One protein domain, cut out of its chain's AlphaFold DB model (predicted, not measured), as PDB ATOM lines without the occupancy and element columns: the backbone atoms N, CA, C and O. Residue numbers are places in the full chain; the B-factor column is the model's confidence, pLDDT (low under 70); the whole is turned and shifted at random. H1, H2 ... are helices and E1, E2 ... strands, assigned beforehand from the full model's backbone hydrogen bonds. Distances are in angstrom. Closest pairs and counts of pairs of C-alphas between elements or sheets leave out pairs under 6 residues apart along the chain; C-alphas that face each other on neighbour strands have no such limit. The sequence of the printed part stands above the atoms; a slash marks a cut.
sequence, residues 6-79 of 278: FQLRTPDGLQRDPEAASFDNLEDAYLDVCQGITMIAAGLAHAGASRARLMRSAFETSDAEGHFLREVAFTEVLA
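AT A GLANCE: This is residues 6 to 79 of the 278 residues of an uncharacterized protein of Methylobacterium oxalidis (UniProt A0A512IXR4). A small, strongly twisted sheet of four antiparallel strands has one long helix, H1, slanting over one face, while the other face has no named helix on it. H1 covers the E3 and E4 half of the sheet with its residues 26 to 40 and reaches past it with its last turns, where the short helix H2 packs on residues 41 to 45; the short helix H3 continues from E4 and packs on residues 34 to 38 of H1. The printed part has 74 residues, with four named strands and three named helices in the order E1 E2 H1 H2 E3 E4 H3, and the sheet runs E2 E1 E3 E4. The class is mixed, helices and strands. The whole is compact, with a radius of gyration of the C-alphas of 11.9 A, yet elongated, with spans of 34 by 22 by 19 A.

IN THESE COORDINATES: The printed part begins with strand E1, residues 6 to 10, whose C-alpha 6 is at (114.065, 139.692, 124.027). Strand E2 is residues 13 to 16, 9.7 A long. Helix H1 is residues 26 to 46 and measures 29.9 A, from C-alpha 26 at (104.563, 132.680, 127.482) to C-alpha 46 at (110.070, 158.869, 114.155). Helix H2 is residues 51 to 54, 5.1 A from first to last C-alpha. Strand E3, residues 58 to 62, measures 12.9 A, close to the 12.5 A of E1. Strand E4, residues 68 to 73, is the longest strand at 14.2 A. Helix H3, residues 74 to 78, is 5.8 A long and ends with C-alpha 78 at (100.989, 146.444, 112.916).

HOW THE PARTS SIT: In the sheet, E1 and E2 form a hairpin, antiparallel at 154 degrees between their directions, with N 8 and O 15 at 2.8 A and N 10 and O 13 at 2.9 A, within hydrogen-bond range. The inner strands E1 and E3 are antiparallel at 148 degrees, with N 9 and O 58 at 2.8 A. E3 and E4 form a second hairpin, antiparallel at 163 degrees, with N 61 and O 70 at 2.8 A. E2 and E4 are the edge strands. H1 is on the sheet at a height over the sheet of 8.2 A and lies over E3 and E4. On the local plane its line and that of E3 stand at 33 degrees, only just slantwise to the strands. The closest C-alphas of H1 and E3 are those of Val 33 and Phe 59, 7.1 A apart. E2, H1, H2 and E3 make a split strand-helix-strand unit, two strands running the same way with E1 between them in the sheet, and its crossover is right-handed. H1 touches H3 with residues 34 to 38 alone; the closest C-alphas, of Cys 34 and Val 77, are 6.3 A apart. H1 and H2 only just touch, with 3 pairs of C-alphas within 8 A, the closest those of Ala 41 and Leu 54 at 6.6 A. H2 and H3 are close but not clearly touching, and neither is on the sheet. Each O i to N i+4 pair in H1 and H3 is within hydrogen-bond range, while H2 is too short for such a pair.

THE WHOLE: The two C-alphas farthest apart in the domain, those of Asp 24 and Gly 48, are 35.2 A apart. The printed part has no cut and no long link; the link E2 to H1, with 9 residues between them, is short, and the others are tight. The mean pLDDT of the printed part is 84.3, and confidence is under 70 at residue 6 and residues 18 to 20.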
ATOM      1  N   PHE A   6     114.585 139.046 125.232       64.31
ATOM      2  CA  PHE A   6     114.065 139.692 124.027       64.31
ATOM      3  C   PHE A   6     115.185 140.128 123.100       64.31
ATOM      4  O   PHE A   6     116.115 140.853 123.471       64.31
ATOM      5  N   GLN A   7     115.062 139.712 121.845       78.38
ATOM      6  CA  GLN A   7     115.949 140.159 120.785       78.38
ATOM      7  C   GLN A   7     115.107 140.749 119.661       78.38
ATOM      8  O   GLN A   7     114.241 140.090 119.084       78.38
ATOM      9  N   LEU A   8     115.363 142.019 119.347       81.50
ATOM     10  CA  LEU A   8     114.800 142.649 118.167       81.50
ATOM     11  C   LEU A   8     115.595 142.161 116.961       81.50
ATOM     12  O   LEU A   8     116.743 142.550 116.733       81.50
ATOM     13  N   ARG A   9     114.966 141.324 116.147       82.06
ATOM     14  CA  ARG A   9     115.506 140.924 114.860       82.06
ATOM     15  C   ARG A   9     115.233 142.031 113.855       82.06
ATOM     16  O   ARG A   9     114.094 142.255 113.443       82.06
ATOM     17  N   THR A  10     116.288 142.728 113.453       79.12
ATOM     18  CA  THR A  10     116.251 143.692 112.350       79.12
ATOM     19  C   THR A  10     116.842 143.066 111.085       79.12
ATOM     20  O   THR A  10     117.575 142.079 111.171       79.12
ATOM     21  N   PRO A  11     116.590 143.639 109.894       74.44
ATOM     22  CA  PRO A  11     117.263 143.199 108.670       74.44
ATOM     23  C   PRO A  11     118.797 143.255 108.741       74.44
ATOM     24  O   PRO A  11     119.456 142.538 107.995       74.44
ATOM     25  N   ASP A  12     119.347 144.079 109.636       78.88
ATOM     26  CA  ASP A  12     120.787 144.296 109.798       78.88
ATOM     27  C   ASP A  12     121.403 143.377 110.873       78.88
ATOM     28  O   ASP A  12     122.612 143.405 111.095       78.88
ATOM     29  N   GLY A  13     120.585 142.553 111.539       80.12
ATOM     30  CA  GLY A  13     121.016 141.620 112.576       80.12
ATOM     31  C   GLY A  13     120.110 141.605 113.808       80.12
ATOM     32  O   GLY A  13     119.118 142.337 113.900       80.12
ATOM     33  N   LEU A  14     120.471 140.746 114.760       79.19
ATOM     34  CA  LEU A  14     119.830 140.648 116.070       79.19
ATOM     35  C   LEU A  14     120.379 141.733 116.994       79.19
ATOM     36  O   LEU A  14     121.584 141.811 117.238       79.19
ATOM     37  N   GLN A  15     119.482 142.567 117.507       81.38
ATOM     38  CA  GLN A  15     119.782 143.562 118.520       81.38
ATOM     39  C   GLN A  15     119.204 143.088 119.852       81.38
ATOM     40  O   GLN A  15     117.996 142.890 119.976       81.38
ATOM     41  N   ARG A  16     120.075 142.886 120.845       76.62
ATOM     42  CA  ARG A  16     119.651 142.486 122.189       76.62
ATOM     43  C   ARG A  16     118.987 143.665 122.890       76.62
ATOM     44  O   ARG A  16     119.547 144.762 122.882       76.62
ATOM     45  N   ASP A  17     117.837 143.416 123.501       71.19
ATOM     46  CA  ASP A  17     117.215 144.378 124.397       71.19
ATOM     47  C   ASP A  17     117.925 144.332 125.764       71.19
ATOM     48  O   ASP A  17     117.948 143.274 126.403       71.19
ATOM     49  N   PRO A  18     118.571 145.423 126.218       63.50
ATOM     50  CA  PRO A  18     119.193 145.461 127.537       63.50
ATOM     51  C   PRO A  18     118.174 145.454 128.689       63.50
ATOM     52  O   PRO A  18     118.568 145.166 129.818       63.50
ATOM     53  N   GLU A  19     116.897 145.750 128.427       65.25
ATOM     54  CA  GLU A  19     115.817 145.809 129.423       65.25
ATOM     55  C   GLU A  19     114.927 144.556 129.405       65.25
ATOM     56  O   GLU A  19     113.765 144.608 129.805       65.25
ATOM     57  N   ALA A  20     115.462 143.415 128.958       64.44
ATOM     58  CA  ALA A  20     114.697 142.177 128.876       64.44
ATOM     59  C   ALA A  20     114.033 141.814 130.222       64.44
ATOM     60  O   ALA A  20     114.698 141.612 131.245       64.44
ATOM     61  N   ALA A  21     112.701 141.754 130.209       70.88
ATOM     62  CA  ALA A  21     111.877 141.426 131.361       70.88
ATOM     63  C   ALA A  21     111.661 139.908 131.471       70.88
ATOM     64  O   ALA A  21     111.449 139.216 130.483       70.88
ATOM     65  N   SER A  22     111.685 139.366 132.687       75.75
ATOM     66  CA  SER A  22     111.330 137.961 132.917       75.75
ATOM     67  C   SER A  22     109.826 137.806 133.135       75.75
ATOM     68  O   SER A  22     109.276 138.505 133.990       75.75
ATOM     69  N   PHE A  23     109.199 136.847 132.454       77.31
ATOM     70  CA  PHE A  23     107.776 136.535 132.596       77.31
ATOM     71  C   PHE A  23     107.549 135.147 133.197       77.31
ATOM     72  O   PHE A  23     108.348 134.228 133.033       77.31
ATOM     73  N   ASP A  24     106.426 134.983 133.898       77.56
ATOM     74  CA  ASP A  24     106.055 133.705 134.515       77.56
ATOM     75  C   ASP A  24     105.444 132.717 133.504       77.56
ATOM     76  O   ASP A  24     105.425 131.507 133.748       77.56
ATOM     77  N   ASN A  25     104.929 133.217 132.375       80.94
ATOM     78  CA  ASN A  25     104.340 132.419 131.304       80.94
ATOM     79  C   ASN A  25     104.486 133.092 129.925       80.94
ATOM     80  O   ASN A  25     104.678 134.302 129.814       80.94
ATOM     81  N   LEU A  26     104.358 132.274 128.875       82.31
ATOM     82  CA  LEU A  26     104.563 132.680 127.482       82.31
ATOM     83  C   LEU A  26     103.478 133.638 126.966       82.31
ATOM     84  O   LEU A  26     103.748 134.466 126.097       82.31
ATOM     85  N   GLU A  27     102.247 133.528 127.469       86.56
ATOM     86  CA  GLU A  27     101.155 134.438 127.122       86.56
ATOM     87  C   GLU A  27     101.432 135.873 127.586       86.56
ATOM     88  O   GLU A  27     101.233 136.805 126.806       86.56
ATOM     89  N   ASP A  28     101.917 136.052 128.813       83.31
ATOM     90  CA  ASP A  28     102.265 137.366 129.356       83.31
ATOM     91  C   ASP A  28     103.451 137.970 128.594       83.31
ATOM     92  O   ASP A  28     103.376 139.128 128.181       83.31
ATOM     93  N   ALA A  29     104.477 137.163 128.291       85.19
ATOM     94  CA  ALA A  29     105.586 137.572 127.427       85.19
ATOM     95  C   ALA A  29     105.095 138.008 126.035       85.19
ATOM     96  O   ALA A  29     105.515 139.034 125.506       85.19
ATOM     97  N   TYR A  30     104.151 137.272 125.436       87.19
ATOM     98  CA  TYR A  30     103.579 137.626 124.134       87.19
ATOM     99  C   TYR A  30     102.809 138.954 124.167       87.19
ATOM    100  O   TYR A  30     102.923 139.754 123.233       87.19
ATOM    101  N   LEU A  31     102.008 139.196 125.210       89.12
ATOM    102  CA  LEU A  31     101.250 140.442 125.349       89.12
ATOM    103  C   LEU A  31     102.175 141.645 125.533       89.12
ATOM    104  O   LEU A  31     101.951 142.677 124.895       89.12
ATOM    105  N   ASP A  32     103.222 141.492 126.341       85.00
ATOM    106  CA  ASP A  32     104.224 142.535 126.536       85.00
ATOM    107  C   ASP A  32     104.979 142.838 125.235       85.00
ATOM    108  O   ASP A  32     105.040 143.992 124.811       85.00
ATOM    109  N   VAL A  33     105.404 141.806 124.492       88.25
ATOM    110  CA  VAL A  33     106.016 141.964 123.160       88.25
ATOM    111  C   VAL A  33     105.099 142.709 122.195       88.25
ATOM    112  O   VAL A  33     105.554 143.587 121.465       88.25
ATOM    113  N   CYS A  34     103.797 142.409 122.179       89.06
ATOM    114  CA  CYS A  34     102.851 143.125 121.318       89.06
ATOM    115  C   CYS A  34     102.791 144.626 121.651       89.06
ATOM    116  O   CYS A  34     102.739 145.474 120.749       89.06
ATOM    117  N   GLN A  35     102.825 144.968 122.940       87.12
ATOM    118  CA  GLN A  35     102.877 146.355 123.391       87.12
ATOM    119  C   GLN A  35     104.222 147.009 123.034       87.12
ATOM    120  O   GLN A  35     104.241 148.108 122.468       87.12
ATOM    121  N   GLY A  36     105.331 146.305 123.274       87.31
ATOM    122  CA  GLY A  36     106.687 146.719 122.923       87.31
ATOM    123  C   GLY A  36     106.848 147.006 121.431       87.31
ATOM    124  O   GLY A  36     107.340 148.073 121.064       87.31
ATOM    125  N   ILE A  37     106.331 146.134 120.554       90.12
ATOM    126  CA  ILE A  37     106.324 146.330 119.094       90.12
ATOM    127  C   ILE A  37     105.690 147.666 118.720       90.12
ATOM    128  O   ILE A  37     106.232 148.387 117.886       90.12
ATOM    129  N   THR A  38     104.562 148.020 119.334       89.44
ATOM    130  CA  THR A  38     103.848 149.262 119.007       89.44
ATOM    131  C   THR A  38     104.678 150.491 119.381       89.44
ATOM    132  O   THR A  38     104.828 151.414 118.576       89.44
ATOM    133  N   MET A  39     105.271 150.482 120.576       87.56
ATOM    134  CA  MET A  39     106.119 151.565 121.076       87.56
ATOM    135  C   MET A  39     107.411 151.707 120.258       87.56
ATOM    136  O   MET A  39     107.770 152.807 119.831       87.56
ATOM    137  N   ILE A  40     108.081 150.592 119.973       87.31
ATOM    138  CA  ILE A  40     109.346 150.564 119.232       87.31
ATOM    139  C   ILE A  40     109.123 150.917 117.765       87.31
ATOM    140  O   ILE A  40     109.896 151.686 117.197       87.31
ATOM    141  N   ALA A  41     108.042 150.440 117.147       90.06
ATOM    142  CA  ALA A  41     107.687 150.830 115.790       90.06
ATOM    143  C   ALA A  41     107.414 152.332 115.678       90.06
ATOM    144  O   ALA A  41     107.855 152.948 114.708       90.06
ATOM    145  N   ALA A  42     106.744 152.930 116.670       88.31
ATOM    146  CA  ALA A  42     106.572 154.375 116.726       88.31
ATOM    147  C   ALA A  42     107.934 155.077 116.822       88.31
ATOM    148  O   ALA A  42     108.217 155.943 115.997       88.31
ATOM    149  N   GLY A  43     108.805 154.676 117.753       88.62
ATOM    150  CA  GLY A  43     110.144 155.258 117.900       88.62
ATOM    151  C   GLY A  43     110.987 155.165 116.623       88.62
ATOM    152  O   GLY A  43     111.530 156.163 116.153       88.62
ATOM    153  N   LEU A  44     111.026 153.989 115.995       86.69
ATOM    154  CA  LEU A  44     111.751 153.760 114.745       86.69
ATOM    155  C   LEU A  44     111.162 154.558 113.571       86.69
ATOM    156  O   LEU A  44     111.920 155.085 112.758       86.69
ATOM    157  N   ALA A  45     109.835 154.683 113.478       88.19
ATOM    158  CA  ALA A  45     109.193 155.513 112.460       88.19
ATOM    159  C   ALA A  45     109.565 156.998 112.625       88.19
ATOM    160  O   ALA A  45     109.879 157.658 111.635       88.19
ATOM    161  N   HIS A  46     109.606 157.506 113.863       87.25
ATOM    162  CA  HIS A  46     110.070 158.869 114.155       87.25
ATOM    163  C   HIS A  46     111.553 159.061 113.807       87.25
ATOM    164  O   HIS A  46     111.936 160.125 113.329       87.25
ATOM    165  N   ALA A  47     112.373 158.021 113.972       87.25
ATOM    166  CA  ALA A  47     113.776 158.007 113.555       87.25
ATOM    167  C   ALA A  47     113.976 157.849 112.029       87.25
ATOM    168  O   ALA A  47     115.109 157.739 111.563       87.25
ATOM    169  N   GLY A  48     112.899 157.831 111.234       89.69
ATOM    170  CA  GLY A  48     112.954 157.765 109.771       89.69
ATOM    171  C   GLY A  48     112.998 156.349 109.188       89.69
ATOM    172  O   GLY A  48     113.237 156.188 107.989       89.69
ATOM    173  N   ALA A  49     112.760 155.304 109.987       88.75
ATOM    174  CA  ALA A  49     112.663 153.946 109.464       88.75
ATOM    175  C   ALA A  49     111.457 153.813 108.519       88.75
ATOM    176  O   ALA A  49     110.326 154.165 108.855       88.75
ATOM    177  N   SER A  50     111.685 153.250 107.331       91.06
ATOM    178  CA  SER A  50     110.602 153.012 106.380       91.06
ATOM    179  C   SER A  50     109.654 151.919 106.880       91.06
ATOM    180  O   SER A  50     110.068 150.946 107.517       91.06
ATOM    181  N   ARG A  51     108.372 152.015 106.511       87.50
ATOM    182  CA  ARG A  51     107.371 150.983 106.829       87.50
ATOM    183  C   ARG A  51     107.818 149.589 106.370       87.50
ATOM    184  O   ARG A  51     107.676 148.631 107.115       87.50
ATOM    185  N   ALA A  52     108.419 149.476 105.185       89.25
ATOM    186  CA  ALA A  52     108.933 148.207 104.661       89.25
ATOM    187  C   ALA A  52     110.092 147.621 105.492       89.25
ATOM    188  O   ALA A  52     110.299 146.409 105.497       89.25
ATOM    189  N   ARG A  53     110.869 148.462 106.188       88.25
ATOM    190  CA  ARG A  53     111.880 148.006 107.148       88.25
ATOM    191  C   ARG A  53     111.215 147.490 108.421       88.25
ATOM    192  O   ARG A  53     111.525 146.381 108.826       88.25
ATOM    193  N   LEU A  54     110.258 148.240 108.973       89.12
ATOM    194  CA  LEU A  54     109.504 147.835 110.168       89.12
ATOM    195  C   LEU A  54     108.777 146.503 109.971       89.12
ATOM    196  O   LEU A  54     108.856 145.638 110.827       89.12
ATOM    197  N   MET A  55     108.128 146.302 108.822       90.56
ATOM    198  CA  MET A  55     107.407 145.057 108.520       90.56
ATOM    199  C   MET A  55     108.325 143.833 108.336       90.56
ATOM    200  O   MET A  55     107.832 142.715 108.248       90.56
ATOM    201  N   ARG A  56     109.648 144.021 108.249       89.56
ATOM    202  CA  ARG A  56     110.634 142.927 108.221       89.56
ATOM    203  C   ARG A  56     111.274 142.673 109.584       89.56
ATOM    204  O   ARG A  56     112.102 141.775 109.687       89.56
ATOM    205  N   SER A  57     110.920 143.467 110.591       90.31
ATOM    206  CA  SER A  57     111.384 143.274 111.956       90.31
ATOM    207  C   SER A  57     110.487 142.291 112.703       90.31
ATOM    208  O   SER A  57     109.279 142.205 112.453       90.31
ATOM    209  N   ALA A  58     111.075 141.579 113.654       91.06
ATOM    210  CA  ALA A  58     110.368 140.680 114.553       91.06
ATOM    211  C   ALA A  58     111.015 140.695 115.937       91.06
ATOM    212  O   ALA A  58     112.194 141.020 116.067       91.06
ATOM    213  N   PHE A  59     110.240 140.350 116.959       89.06
ATOM    214  CA  PHE A  59     110.784 140.001 118.264       89.06
ATOM    215  C   PHE A  59     110.952 138.505 118.368       89.06
ATOM    216  O   PHE A  59     110.045 137.748 118.033       89.06
ATOM    217  N   GLU A  60     112.106 138.106 118.868       88.19
ATOM    218  CA  GLU A  60     112.391 136.743 119.262       88.19
ATOM    219  C   GLU A  60     112.296 136.642 120.785       88.19
ATOM    220  O   GLU A  60     112.865 137.466 121.506       88.19
ATOM    221  N   THR A  61     111.531 135.658 121.249       85.12
ATOM    222  CA  THR A  61     111.406 135.260 122.648       85.12
ATOM    223  C   THR A  61     112.105 133.919 122.803       85.12
ATOM    224  O   THR A  61     111.753 132.949 122.122       85.12
ATOM    225  N   SER A  62     113.069 133.865 123.711       84.38
ATOM    226  CA  SER A  62     113.851 132.667 124.014       84.38
ATOM    227  C   SER A  62     113.821 132.386 125.504       84.38
ATOM    228  O   SER A  62     113.714 133.322 126.284       84.38
ATOM    229  N   ASP A  63     113.937 131.122 125.903       84.88
ATOM    230  CA  ASP A  63     113.985 130.752 127.315       84.88
ATOM    231  C   ASP A  63     115.288 131.211 128.000       84.88
ATOM    232  O   ASP A  63     116.200 131.770 127.384       84.88
ATOM    233  N   ALA A  64     115.403 130.913 129.298       79.62
ATOM    234  CA  ALA A  64     116.565 131.289 130.106       79.62
ATOM    235  C   ALA A  64     117.883 130.639 129.644       79.62
ATOM    236  O   ALA A  64     118.963 131.099 130.019       79.62
ATOM    237  N   GLU A  65     117.799 129.544 128.892       81.50
ATOM    238  CA  GLU A  65     118.930 128.805 128.331       81.50
ATOM    239  C   GLU A  65     119.254 129.290 126.905       81.50
ATOM    240  O   GLU A  65     120.232 128.849 126.299       81.50
ATOM    241  N   GLY A  66     118.483 130.257 126.394       79.81
ATOM    242  CA  GLY A  66     118.618 130.835 125.065       79.81
ATOM    243  C   GLY A  66     117.945 130.012 123.970       79.81
ATOM    244  O   GLY A  66     118.173 130.284 122.790       79.81
ATOM    245  N   HIS A  67     117.128 129.014 124.311       84.62
ATOM    246  CA  HIS A  67     116.375 128.267 123.316       84.62
ATOM    247  C   HIS A  67     115.218 129.105 122.791       84.62
ATOM    248  O   HIS A  67     114.399 129.612 123.553       84.62
ATOM    249  N   PHE A  68     115.126 129.192 121.470       87.25
ATOM    250  CA  PHE A  68     114.019 129.838 120.785       87.25
ATOM    251  C   PHE A  68     112.673 129.250 121.223       87.25
ATOM    252  O   PHE A  68     112.424 128.053 121.051       87.25
ATOM    253  N   LEU A  69     111.789 130.103 121.736       87.31
ATOM    254  CA  LEU A  69     110.415 129.736 122.070       87.31
ATOM    255  C   LEU A  69     109.451 130.212 120.990       87.31
ATOM    256  O   LEU A  69     108.592 129.449 120.537       87.31
ATOM    257  N   ARG A  70     109.556 131.486 120.596       88.12
ATOM    258  CA  ARG A  70     108.595 132.108 119.684       88.12
ATOM    259  C   ARG A  70     109.161 133.337 118.986       88.12
ATOM    260  O   ARG A  70     109.944 134.086 119.551       88.12
ATOM    261  N   GLU A  71     108.669 133.584 117.777       91.56
ATOM    262  CA  GLU A  71     108.868 134.835 117.047       91.56
ATOM    263  C   GLU A  71     107.530 135.579 116.918       91.56
ATOM    264  O   GLU A  71     106.501 134.972 116.607       91.56
ATOM    265  N   VAL A  72     107.542 136.892 117.153       90.56
ATOM    266  CA  VAL A  72     106.399 137.795 116.968       90.56
ATOM    267  C   VAL A  72     106.785 138.864 115.953       90.56
ATOM    268  O   VAL A  72     107.529 139.804 116.241       90.56
ATOM    269  N   ALA A  73     106.284 138.718 114.729       92.62
ATOM    270  CA  ALA A  73     106.592 139.644 113.649       92.62
ATOM    271  C   ALA A  73     105.864 140.985 113.827       92.62
ATOM    272  O   ALA A  73     104.700 141.033 114.227       92.62
ATOM    273  N   PHE A  74     106.494 142.088 113.416       92.44
ATOM    274  CA  PHE A  74     105.848 143.408 113.427       92.44
ATOM    275  C   PHE A  74     104.602 143.431 112.538       92.44
ATOM    276  O   PHE A  74     103.641 144.135 112.833       92.44
ATOM    277  N   THR A  75     104.579 142.636 111.470       91.88
ATOM    278  CA  THR A  75     103.402 142.464 110.609       91.88
ATOM    279  C   THR A  75     102.226 141.828 111.336       91.88
ATOM    280  O   THR A  75     101.088 142.132 111.001       91.88
ATOM    281  N   GLU A  76     102.458 140.986 112.344       90.00
ATOM    282  CA  GLU A  76     101.382 140.369 113.122       90.00
ATOM    283  C   GLU A  76     100.586 141.417 113.912       90.00
ATOM    284  O   GLU A  76      99.357 141.309 114.013       90.00
ATOM    285  N   VAL A  77     101.296 142.425 114.431       90.38
ATOM    286  CA  VAL A  77     100.781 143.455 115.346       90.38
ATOM    287  C   VAL A  77     100.365 144.729 114.607       90.38
ATOM    288  O   VAL A  77      99.329 145.311 114.909       90.38
ATOM    289  N   LEU A  78     101.147 145.160 113.613       88.50
ATOM    290  CA  LEU A  78     100.989 146.444 112.916       88.50
ATOM    291  C   LEU A  78     100.263 146.331 111.564       88.50
ATOM    292  O   LEU A  78     100.175 147.326 110.830       88.50
ATOM    293  N   ALA A  79      99.800 145.134 111.183       81.94
ATOM    294  CA  ALA A  79      99.056 144.947 109.941       81.94
ATOM    295  C   ALA A  79      97.824 145.874 109.908       81.94
ATOM    296  O   ALA A  79      96.983 145.797 110.803       81.94
TER     297      ALA A  79